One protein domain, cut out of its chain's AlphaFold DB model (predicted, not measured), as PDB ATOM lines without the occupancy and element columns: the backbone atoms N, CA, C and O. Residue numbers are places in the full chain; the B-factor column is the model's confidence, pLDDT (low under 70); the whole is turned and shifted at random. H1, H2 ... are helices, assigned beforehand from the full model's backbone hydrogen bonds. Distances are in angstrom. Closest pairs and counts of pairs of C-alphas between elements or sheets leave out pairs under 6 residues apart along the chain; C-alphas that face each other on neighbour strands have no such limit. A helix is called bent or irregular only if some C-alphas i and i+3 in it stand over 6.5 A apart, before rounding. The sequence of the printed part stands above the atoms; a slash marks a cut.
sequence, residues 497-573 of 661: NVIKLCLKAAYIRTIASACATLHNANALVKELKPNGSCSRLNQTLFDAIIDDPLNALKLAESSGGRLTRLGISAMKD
ATOM      1  N   ASN A 497     158.231 160.093 147.004       94.12
ATOM      2  CA  ASN A 497     158.807 160.945 145.963       94.12
ATOM      3  C   ASN A 497     159.545 160.135 144.888       94.12
ATOM      4  O   ASN A 497     159.468 160.480 143.709       94.12
ATOM      5  N   VAL A 498     160.172 159.016 145.262       93.38
ATOM      6  CA  VAL A 498     160.720 158.049 144.297       93.38
ATOM      7  C   VAL A 498     159.599 157.488 143.418       93.38
ATOM      8  O   VAL A 498     159.709 157.527 142.195       93.38
ATOM      9  N   ILE A 499     158.474 157.062 144.007       92.50
ATOM     10  CA  ILE A 499     157.318 156.564 143.246       92.50
ATOM     11  C   ILE A 499     156.762 157.640 142.304       92.50
ATOM     12  O   ILE A 499     156.491 157.344 141.140       92.50
ATOM     13  N   LYS A 500     156.638 158.893 142.764       94.00
ATOM     14  CA  LYS A 500     156.212 160.030 141.927       94.00
ATOM     15  C   LYS A 500     157.116 160.211 140.704       94.00
ATOM     16  O   LYS A 500     156.598 160.344 139.596       94.00
ATOM     17  N   LEU A 501     158.439 160.148 140.881       94.00
ATOM     18  CA  LEU A 501     159.391 160.192 139.764       94.00
ATOM     19  C   LEU A 501     159.162 159.035 138.789       94.00
ATOM     20  O   LEU A 501     159.116 159.251 137.579       94.00
ATOM     21  N   CYS A 502     158.976 157.816 139.298       92.69
ATOM     22  CA  CYS A 502     158.755 156.651 138.449       92.69
ATOM     23  C   CYS A 502     157.459 156.741 137.636       92.69
ATOM     24  O   CYS A 502     157.440 156.378 136.463       92.69
ATOM     25  N   LEU A 503     156.380 157.263 138.223       93.00
ATOM     26  CA  LEU A 503     155.112 157.481 137.520       93.00
ATOM     27  C   LEU A 503     155.223 158.546 136.416       93.00
ATOM     28  O   LEU A 503     154.402 158.572 135.501       93.00
ATOM     29  N   LYS A 504     156.249 159.402 136.473       93.44
ATOM     30  CA  LYS A 504     156.565 160.421 135.462       93.44
ATOM     31  C   LYS A 504     157.825 160.086 134.655       93.44
ATOM     32  O   LYS A 504     158.450 160.982 134.094       93.44
ATOM     33  N   ALA A 505     158.160 158.798 134.527       89.94
ATOM     34  CA  ALA A 505     159.323 158.300 133.783       89.94
ATOM     35  C   ALA A 505     159.484 158.902 132.376       89.94
ATOM     36  O   ALA A 505     160.603 159.141 131.930       89.94
ATOM     37  N   ALA A 506     158.367 159.167 131.689       92.56
ATOM     38  CA  ALA A 506     158.341 159.742 130.343       92.56
ATOM     39  C   ALA A 506     158.895 161.176 130.251       92.56
ATOM     40  O   ALA A 506     159.062 161.665 129.141       92.56
ATOM     41  N   TYR A 507     159.157 161.834 131.384       94.75
ATOM     42  CA  TYR A 507     159.692 163.197 131.476       94.75
ATOM     43  C   TYR A 507     160.907 163.289 132.414       94.75
ATOM     44  O   TYR A 507     161.226 164.361 132.937       94.75
ATOM     45  N   ILE A 508     161.559 162.157 132.700       94.25
ATOM     46  CA  ILE A 508     162.595 162.081 133.730       94.25
ATOM     47  C   ILE A 508     163.806 162.975 133.443       94.25
ATOM     48  O   ILE A 508     164.372 163.512 134.388       94.25
ATOM     49  N   ARG A 509     164.185 163.194 132.177       94.19
ATOM     50  CA  ARG A 509     165.300 164.085 131.811       94.19
ATOM     51  C   ARG A 509     164.970 165.523 132.156       94.19
ATOM     52  O   ARG A 509     165.779 166.207 132.784       94.19
ATOM     53  N   THR A 510     163.768 165.969 131.798       94.88
ATOM     54  CA  THR A 510     163.305 167.329 132.093       94.88
ATOM     55  C   THR A 510     163.149 167.546 133.597       94.88
ATOM     56  O   THR A 510     163.643 168.544 134.124       94.88
ATOM     57  N   ILE A 511     162.545 166.591 134.313       95.75
ATOM     58  CA  ILE A 511     162.399 166.653 135.775       95.75
ATOM     59  C   ILE A 511     163.774 166.660 136.457       95.75
ATOM     60  O   ILE A 511     164.023 167.496 137.325       95.75
ATOM     61  N   ALA A 512     164.693 165.779 136.048       93.81
ATOM     62  CA  ALA A 512     166.050 165.727 136.587       93.81
ATOM     63  C   ALA A 512     166.794 167.050 136.376       93.81
ATOM     64  O   ALA A 512     167.382 167.575 137.318       93.81
ATOM     65  N   SER A 513     166.708 167.617 135.170       93.12
ATOM     66  CA  SER A 513     167.324 168.901 134.816       93.12
ATOM     67  C   SER A 513     166.748 170.055 135.652       93.12
ATOM     68  O   SER A 513     167.489 170.922 136.127       93.12
ATOM     69  N   ALA A 514     165.433 170.058 135.900       93.12
ATOM     70  CA  ALA A 514     164.764 171.042 136.751       93.12
ATOM     71  C   ALA A 514     165.218 170.939 138.218       93.12
ATOM     72  O   ALA A 514     165.633 171.942 138.812       93.12
ATOM     73  N   CYS A 515     165.219 169.728 138.782       91.75
ATOM     74  CA  CYS A 515     165.711 169.464 140.134       91.75
ATOM     75  C   CYS A 515     167.191 169.845 140.286       91.75
ATOM     76  O   CYS A 515     167.548 170.541 141.236       91.75
ATOM     77  N   ALA A 516     168.040 169.465 139.326       88.44
ATOM     78  CA  ALA A 516     169.460 169.809 139.311       88.44
ATOM     79  C   ALA A 516     169.678 171.328 139.229       88.44
ATOM     80  O   ALA A 516     170.515 171.880 139.939       88.44
ATOM     81  N   THR A 517     168.884 172.038 138.426       88.06
ATOM     82  CA  THR A 517     168.966 173.500 138.300       88.06
ATOM     83  C   THR A 517     168.634 174.218 139.614       88.06
ATOM     84  O   THR A 517     169.292 175.197 139.984       88.06
ATOM     85  N   LEU A 518     167.632 173.725 140.343       87.69
ATOM     86  CA  LEU A 518     167.265 174.237 141.664       87.69
ATOM     87  C   LEU A 518     168.307 173.877 142.723       87.69
ATOM     88  O   LEU A 518     168.639 174.715 143.562       87.69
ATOM     89  N   HIS A 519     168.850 172.660 142.663       81.94
ATOM     90  CA  HIS A 519     169.934 172.219 143.532       81.94
ATOM     91  C   HIS A 519     171.190 173.089 143.349       81.94
ATOM     92  O   HIS A 519     171.690 173.663 144.315       81.94
ATOM     93  N   ASN A 520     171.651 173.279 142.110       78.12
ATOM     94  CA  ASN A 520     172.834 174.085 141.794       78.12
ATOM     95  C   ASN A 520     172.681 175.539 142.265       78.12
ATOM     96  O   ASN A 520     173.636 176.167 142.730       78.12
ATOM     97  N   ALA A 521     171.464 176.086 142.195       77.25
ATOM     98  CA  ALA A 521     171.172 177.401 142.750       77.25
ATOM     99  C   ALA A 521     171.314 177.442 144.286       77.25
ATOM    100  O   ALA A 521     171.696 178.483 144.821       77.25
ATOM    101  N   ASN A 522     171.072 176.332 144.990       72.62
ATOM    102  CA  ASN A 522     171.271 176.219 146.441       72.62
ATOM    103  C   ASN A 522     172.746 176.109 146.814       72.62
ATOM    104  O   ASN A 522     173.171 176.772 147.758       72.62
ATOM    105  N   ALA A 523     173.528 175.318 146.069       66.94
ATOM    106  CA  ALA A 523     174.972 175.204 146.272       66.94
ATOM    107  C   ALA A 523     175.646 176.585 146.212       66.94
ATOM    108  O   ALA A 523     176.399 176.959 147.107       66.94
ATOM    109  N   LEU A 524     175.250 177.410 145.239       67.38
ATOM    110  CA  LEU A 524     175.750 178.776 145.120       67.38
ATOM    111  C   LEU A 524     175.333 179.697 146.275       67.38
ATOM    112  O   LEU A 524     176.094 180.556 146.716       67.38
ATOM    113  N   VAL A 525     174.092 179.565 146.745       69.12
ATOM    114  CA  VAL A 525     173.613 180.355 147.885       69.12
ATOM    115  C   VAL A 525     174.362 179.958 149.159       69.12
ATOM    116  O   VAL A 525     174.686 180.846 149.941       69.12
ATOM    117  N   LYS A 526     174.707 178.674 149.332       67.44
ATOM    118  CA  LYS A 526     175.558 178.196 150.433       67.44
ATOM    119  C   LYS A 526     176.991 178.731 150.345       67.44
ATOM    120  O   LYS A 526     177.517 179.151 151.368       67.44
ATOM    121  N   GLU A 527     177.593 178.793 149.153       65.00
ATOM    122  CA  GLU A 527     178.915 179.423 148.955       65.00
ATOM    123  C   GLU A 527     178.915 180.908 149.350       65.00
ATOM    124  O   GLU A 527     179.860 181.398 149.962       65.00
ATOM    125  N   LEU A 528     177.839 181.631 149.028       66.62
ATOM    126  CA  LEU A 528     177.718 183.062 149.317       66.62
ATOM    127  C   LEU A 528     177.240 183.356 150.750       66.62
ATOM    128  O   LEU A 528     177.476 184.451 151.262       66.62
ATOM    129  N   LYS A 529     176.537 182.416 151.393       68.56
ATOM    130  CA  LYS A 529     176.002 182.525 152.759       68.56
ATOM    131  C   LYS A 529     176.078 181.162 153.469       68.56
ATOM    132  O   LYS A 529     175.080 180.439 153.488       68.56
ATOM    133  N   PRO A 530     177.204 180.845 154.137       59.81
ATOM    134  CA  PRO A 530     177.427 179.542 154.776       59.81
ATOM    135  C   PRO A 530     176.371 179.160 155.827       59.81
ATOM    136  O   PRO A 530     176.096 177.981 156.027       59.81
ATOM    137  N   ASN A 531     175.735 180.157 156.456       55.50
ATOM    138  CA  ASN A 531     174.759 179.973 157.538       55.50
ATOM    139  C   ASN A 531     173.289 180.133 157.091       55.50
ATOM    140  O   ASN A 531     172.396 180.181 157.934       55.50
ATOM    141  N   GLY A 532     173.009 180.273 155.790       53.75
ATOM    142  CA  GLY A 532     171.642 180.419 155.281       53.75
ATOM    143  C   GLY A 532     171.030 179.078 154.869       53.75
ATOM    144  O   GLY A 532     171.485 178.475 153.899       53.75
ATOM    145  N   SER A 533     169.958 178.626 155.531       49.22
ATOM    146  CA  SER A 533     169.172 177.490 155.031       49.22
ATOM    147  C   SER A 533     168.250 177.962 153.905       49.22
ATOM    148  O   SER A 533     167.210 178.571 154.152       49.22
ATOM    149  N   CYS A 534     168.616 177.704 152.655       56.50
ATOM    150  CA  CYS A 534     167.697 177.884 151.536       56.50
ATOM    151  C   CYS A 534     167.846 176.702 150.581       56.50
ATOM    152  O   CYS A 534     168.741 176.688 149.738       56.50
ATOM    153  N   SER A 535     166.997 175.682 150.749       65.62
ATOM    154  CA  SER A 535     166.770 174.684 149.708       65.62
ATOM    155  C   SER A 535     165.617 175.185 148.836       65.62
ATOM    156  O   SER A 535     164.442 175.078 149.181       65.62
ATOM    157  N   ARG A 536     165.950 175.799 147.697       79.75
ATOM    158  CA  ARG A 536     164.963 176.190 146.679       79.75
ATOM    159  C   ARG A 536     164.192 174.979 146.172       79.75
ATOM    160  O   ARG A 536     163.016 175.104 145.868       79.75
ATOM    161  N   LEU A 537     164.842 173.813 146.126       86.75
ATOM    162  CA  LEU A 537     164.160 172.538 145.952       86.75
ATOM    163  C   LEU A 537     163.591 172.117 147.314       86.75
ATOM    164  O   LEU A 537     164.341 171.889 148.262       86.75
ATOM    165  N   ASN A 538     162.268 172.070 147.412       89.19
ATOM    166  CA  ASN A 538     161.514 171.627 148.583       89.19
ATOM    167  C   ASN A 538     160.310 170.789 148.124       89.19
ATOM    168  O   ASN A 538     160.063 170.676 146.922       89.19
ATOM    169  N   GLN A 539     159.563 170.209 149.067       92.25
ATOM    170  CA  GLN A 539     158.451 169.309 148.747       92.25
ATOM    171  C   GLN A 539     157.389 169.976 147.862       92.25
ATOM    172  O   GLN A 539     156.967 169.386 146.875       92.25
ATOM    173  N   THR A 540     156.997 171.215 148.170       91.81
ATOM    174  CA  THR A 540     155.964 171.943 147.420       91.81
ATOM    175  C   THR A 540     156.376 172.183 145.971       91.81
ATOM    176  O   THR A 540     155.585 171.966 145.058       91.81
ATOM    177  N   LEU A 541     157.623 172.607 145.745       91.69
ATOM    178  CA  LEU A 541     158.122 172.842 144.393       91.69
ATOM    179  C   LEU A 541     158.337 171.533 143.629       91.69
ATOM    180  O   LEU A 541     158.075 171.472 142.431       91.69
ATOM    181  N   PHE A 542     158.794 170.486 144.315       94.62
ATOM    182  CA  PHE A 542     158.908 169.161 143.722       94.62
ATOM    183  C   PHE A 542     157.541 168.630 143.271       94.62
ATOM    184  O   PHE A 542     157.417 168.167 142.141       94.62
ATOM    185  N   ASP A 543     156.507 168.763 144.102       95.12
ATOM    186  CA  ASP A 543     155.144 168.361 143.746       95.12
ATOM    187  C   ASP A 543     154.627 169.148 142.532       95.12
ATOM    188  O   ASP A 543     154.132 168.541 141.586       95.12
ATOM    189  N   ALA A 544     154.873 170.461 142.476       94.38
ATOM    190  CA  ALA A 544     154.529 171.278 141.310       94.38
ATOM    191  C   ALA A 544     155.247 170.828 140.019       94.38
ATOM    192  O   ALA A 544     154.643 170.806 138.948       94.38
ATOM    193  N   ILE A 545     156.523 170.435 140.112       95.19
ATOM    194  CA  ILE A 545     157.298 169.888 138.982       95.19
ATOM    195  C   ILE A 545     156.726 168.543 138.507       95.19
ATOM    196  O   ILE A 545     156.705 168.271 137.308       95.19
ATOM    197  N   ILE A 546     156.280 167.691 139.431       96.31
ATOM    198  CA  ILE A 546     155.690 166.382 139.118       96.31
ATOM    199  C   ILE A 546     154.298 166.523 138.489       96.31
ATOM    200  O   ILE A 546     153.949 165.750 137.584       96.31
ATOM    201  N   ASP A 547     153.511 167.489 138.957       95.69
ATOM    202  CA  ASP A 547     152.164 167.751 138.456       95.69
ATOM    203  C   ASP A 547     152.194 168.310 137.025       95.69
ATOM    204  O   ASP A 547     151.390 167.882 136.193       95.69
ATOM    205  N   ASP A 548     153.176 169.163 136.705       94.88
ATOM    206  CA  ASP A 548     153.370 169.746 135.371       94.88
ATOM    207  C   ASP A 548     154.810 169.566 134.834       94.88
ATOM    208  O   ASP A 548     155.617 170.506 134.805       94.88
ATOM    209  N   PRO A 549     155.155 168.354 134.360       94.38
ATOM    210  CA  PRO A 549     156.514 168.044 133.931       94.38
ATOM    211  C   PRO A 549     156.935 168.769 132.643       94.38
ATOM    212  O   PRO A 549     158.130 168.968 132.429       94.38
ATOM    213  N   LEU A 550     155.986 169.202 131.800       94.69
ATOM    214  CA  LEU A 550     156.284 169.959 130.574       94.69
ATOM    215  C   LEU A 550     156.846 171.350 130.889       94.69
ATOM    216  O   LEU A 550     157.713 171.846 130.171       94.69
ATOM    217  N   ASN A 551     156.385 171.957 131.986       94.12
ATOM    218  CA  ASN A 551     156.838 173.268 132.441       94.12
ATOM    219  C   ASN A 551     157.877 173.196 133.570       94.12
ATOM    220  O   ASN A 551     158.258 174.233 134.110       94.12
ATOM    221  N   ALA A 552     158.397 172.013 133.907       94.69
ATOM    222  CA  ALA A 552     159.300 171.820 135.042       94.69
ATOM    223  C   ALA A 552     160.532 172.748 135.027       94.69
ATOM    224  O   ALA A 552     160.865 173.346 136.049       94.69
ATOM    225  N   LEU A 553     161.191 172.937 133.876       93.19
ATOM    226  CA  LEU A 553     162.348 173.843 133.762       93.19
ATOM    227  C   LEU A 553     161.963 175.325 133.876       93.19
ATOM    228  O   LEU A 553     162.717 176.117 134.444       93.19
ATOM    229  N   LYS A 554     160.770 175.697 133.404       92.62
ATOM    230  CA  LYS A 554     160.210 177.046 133.569       92.62
ATOM    231  C   LYS A 554     159.859 177.324 135.034       92.62
ATOM    232  O   LYS A 554     160.170 178.400 135.538       92.62
ATOM    233  N   LEU A 555     159.277 176.344 135.730       92.44
ATOM    234  CA  LEU A 555     159.000 176.391 137.170       92.44
ATOM    235  C   LEU A 555     160.290 176.462 137.998       92.44
ATOM    236  O   LEU A 555     160.374 177.212 138.974       92.44
ATOM    237  N   ALA A 556     161.319 175.717 137.591       90.62
ATOM    238  CA  ALA A 556     162.634 175.786 138.210       90.62
ATOM    239  C   ALA A 556     163.249 177.186 138.066       90.62
ATOM    240  O   ALA A 556     163.741 177.740 139.047       90.62
ATOM    241  N   GLU A 557     163.187 177.789 136.876       89.88
ATOM    242  CA  GLU A 557     163.682 179.149 136.634       89.88
ATOM    243  C   GLU A 557     162.912 180.214 137.421       89.88
ATOM    244  O   GLU A 557     163.537 181.072 138.045       89.88
ATOM    245  N   SER A 558     161.576 180.156 137.444       88.88
ATOM    246  CA  SER A 558     160.750 181.128 138.179       88.88
ATOM    247  C   SER A 558     160.954 181.041 139.694       88.88
ATOM    248  O   SER A 558     160.903 182.054 140.390       88.88
ATOM    249  N   SER A 559     161.309 179.857 140.197       86.44
ATOM    250  CA  SER A 559     161.736 179.622 141.586       86.44
ATOM    251  C   SER A 559     163.216 179.995 141.830       86.44
ATOM    252  O   SER A 559     163.813 179.739 142.882       86.44
ATOM    253  N   GLY A 560     163.829 180.640 140.835       82.06
ATOM    254  CA  GLY A 560     165.178 181.189 140.819       82.06
ATOM    255  C   GLY A 560     166.295 180.150 140.703       82.06
ATOM    256  O   GLY A 560     167.437 180.410 141.099       82.06
ATOM    257  N   GLY A 561     165.979 178.984 140.145       82.56
ATOM    258  CA  GLY A 561     166.954 178.107 139.517       82.56
ATOM    259  C   GLY A 561     167.662 178.825 138.361       82.56
ATOM    260  O   GLY A 561     167.086 179.679 137.688       82.56
ATOM    261  N   ARG A 562     168.943 178.521 138.136       77.81
ATOM    262  CA  ARG A 562     169.735 179.166 137.074       77.81
ATOM    263  C   ARG A 562     169.921 178.226 135.891       77.81
ATOM    264  O   ARG A 562     170.788 177.364 135.936       77.81
ATOM    265  N   LEU A 563     169.155 178.444 134.825       75.00
ATOM    266  CA  LEU A 563     169.205 177.610 133.620       75.00
ATOM    267  C   LEU A 563     170.486 177.799 132.781       75.00
ATOM    268  O   LEU A 563     170.834 176.931 131.991       75.00
ATOM    269  N   THR A 564     171.197 178.923 132.934       64.25
ATOM    270  CA  THR A 564     172.484 179.196 132.263       64.25
ATOM    271  C   THR A 564     173.423 180.045 133.132       64.25
ATOM    272  O   THR A 564     172.986 180.878 133.930       64.25
ATOM    273  N   ARG A 565     174.740 179.859 132.957       57.47
ATOM    274  CA  ARG A 565     175.797 180.765 133.444       57.47
ATOM    275  C   ARG A 565     176.722 181.167 132.296       57.47
ATOM    276  O   ARG A 565     177.165 180.316 131.531       57.47
ATOM    277  N   LEU A 566     177.060 182.454 132.240       43.22
ATOM    278  CA  LEU A 566     178.187 182.980 131.472       43.22
ATOM    279  C   LEU A 566     179.493 182.499 132.131       43.22
ATOM    280  O   LEU A 566     179.830 182.921 133.234       43.22
ATOM    281  N   GLY A 567     180.225 181.609 131.461       45.94
ATOM    282  CA  GLY A 567     181.689 181.649 131.498       45.94
ATOM    283  C   GLY A 567     182.469 180.534 132.202       45.94
ATOM    284  O   GLY A 567     183.380 180.027 131.566       45.94
ATOM    285  N   ILE A 568     182.262 180.185 133.484       44.31
ATOM    286  CA  ILE A 568     183.378 179.546 134.245       44.31
ATOM    287  C   ILE A 568     182.956 178.548 135.359       44.31
ATOM    288  O   ILE A 568     183.314 178.738 136.514       44.31
ATOM    289  N   SER A 569     182.215 177.457 135.102       48.59
ATOM    290  CA  SER A 569     182.118 176.387 136.132       48.59
ATOM    291  C   SER A 569     181.842 174.981 135.593       48.59
ATOM    292  O   SER A 569     181.182 174.832 134.567       48.59
ATOM    293  N   ALA A 570     182.279 173.972 136.354       50.34
ATOM    294  CA  ALA A 570     182.121 172.537 136.104       50.34
ATOM    295  C   ALA A 570     180.683 171.985 136.275       50.34
ATOM    296  O   ALA A 570     180.456 170.809 136.013       50.34
ATOM    297  N   MET A 571     179.706 172.801 136.692       57.34
ATOM    298  CA  MET A 571     178.315 172.379 136.931       57.34
ATOM    299  C   MET A 571     177.368 172.906 135.843       57.34
ATOM    300  O   MET A 571     176.573 173.820 136.073       57.34
ATOM    301  N   LYS A 572     177.483 172.369 134.625       70.44
ATOM    302  CA  LYS A 572     176.578 172.677 133.507       70.44
ATOM    303  C   LYS A 572     175.580 171.531 133.341       70.44
ATOM    304  O   LYS A 572     175.995 170.406 133.090       70.44
ATOM    305  N   ASP A 573     174.286 171.823 133.472       86.12
ATOM    306  CA  ASP A 573     173.225 170.866 133.145       86.12
ATOM    307  C   ASP A 573     172.843 170.993 131.663       86.12
ATOM    308  O   ASP A 573     172.544 172.087 131.170       86.12
TER     309      ASP A 573
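AT A GLANCE: This is residues 497 to 573 of the 661 residues of an uncharacterized protein of Legionella erythra (UniProt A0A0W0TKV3). One long helix, H2, makes the length of the domain, and a hairpin of two short helices, H3 and H4, packs on its residues 507 to 518. The short H1 folds back near that same end of H2, while residues 529 to 538 return from the far end of H2 to H3, and residues 565 to 570 of the closing loop stick out. The printed part has 77 residues with four named helices, H1 H2 H3 H4 in chain order, and no named strand; the class is all helix. It is compact, with a radius of gyration of the C-alphas of 12.7 A, and spans 36 by 27 by 19 A.

IN THESE COORDINATES: H1 is residues 497 to 503, 9.8 A long, from C-alpha 497 at (158.807, 160.945, 145.963). H2, residues 505 to 528, is 34.5 A long, ends with C-alpha 528 at (177.718, 183.062, 149.317) and has a kink of 29 degrees near residue 512. H3 is residues 539 to 547, 12.2 A. H4 is residues 549 to 558, 14.4 A, ending with C-alpha 558 at (160.750, 181.128, 138.179). H2 and H4 are irregular: C-alphas 506 and 509 are 8.3 A apart, C-alphas 550 and 553 7.9 A.

HOW THE PARTS SIT: H1 is close to H2 but not clearly touching; their closest C-alphas, of Leu 501 and Ile 508, are 7.1 A apart. H1 is also close to H3 but not clearly touching, with Lys 500 and Ile 546 the closest C-alphas at 7.0 A. H1 and H4 are apart. H2 touches H3 with residues 511 to 515 alone, closest at the C-alphas of Ile 511 and Ile 545, 6.8 A; this helical hairpin has a shallow tilt of 28 degrees, opposite ways. H2 touches H4 with residues 507 to 518 alone, closest at the C-alphas of Ala 514 and Leu 553, 4.8 A, at a shallow tilt of 14 degrees, the same way. H3 and H4, a helical hairpin, touch at a steep tilt of 40 degrees, opposite ways; their closest C-alphas, of Ile 545 and Ala 552, are 4.8 A apart. The helix packing is only just mostly aligned, with 2 of 3 touching pairs at a shallow tilt. Every O i to N i+4 pair is within hydrogen-bond range in H1 and H3, against 18 of 20 in H2 and 4 of 6 in H4.

THE WHOLE: The C-alphas farthest apart, of Ala 506 and Asn 531, are 37.7 A apart. The printed part has no cut and no long link. Residues 565 to 570 stand free. Mean pLDDT of the printed part is 81.2, with residues 523 to 535 and 564 to 571 under 70.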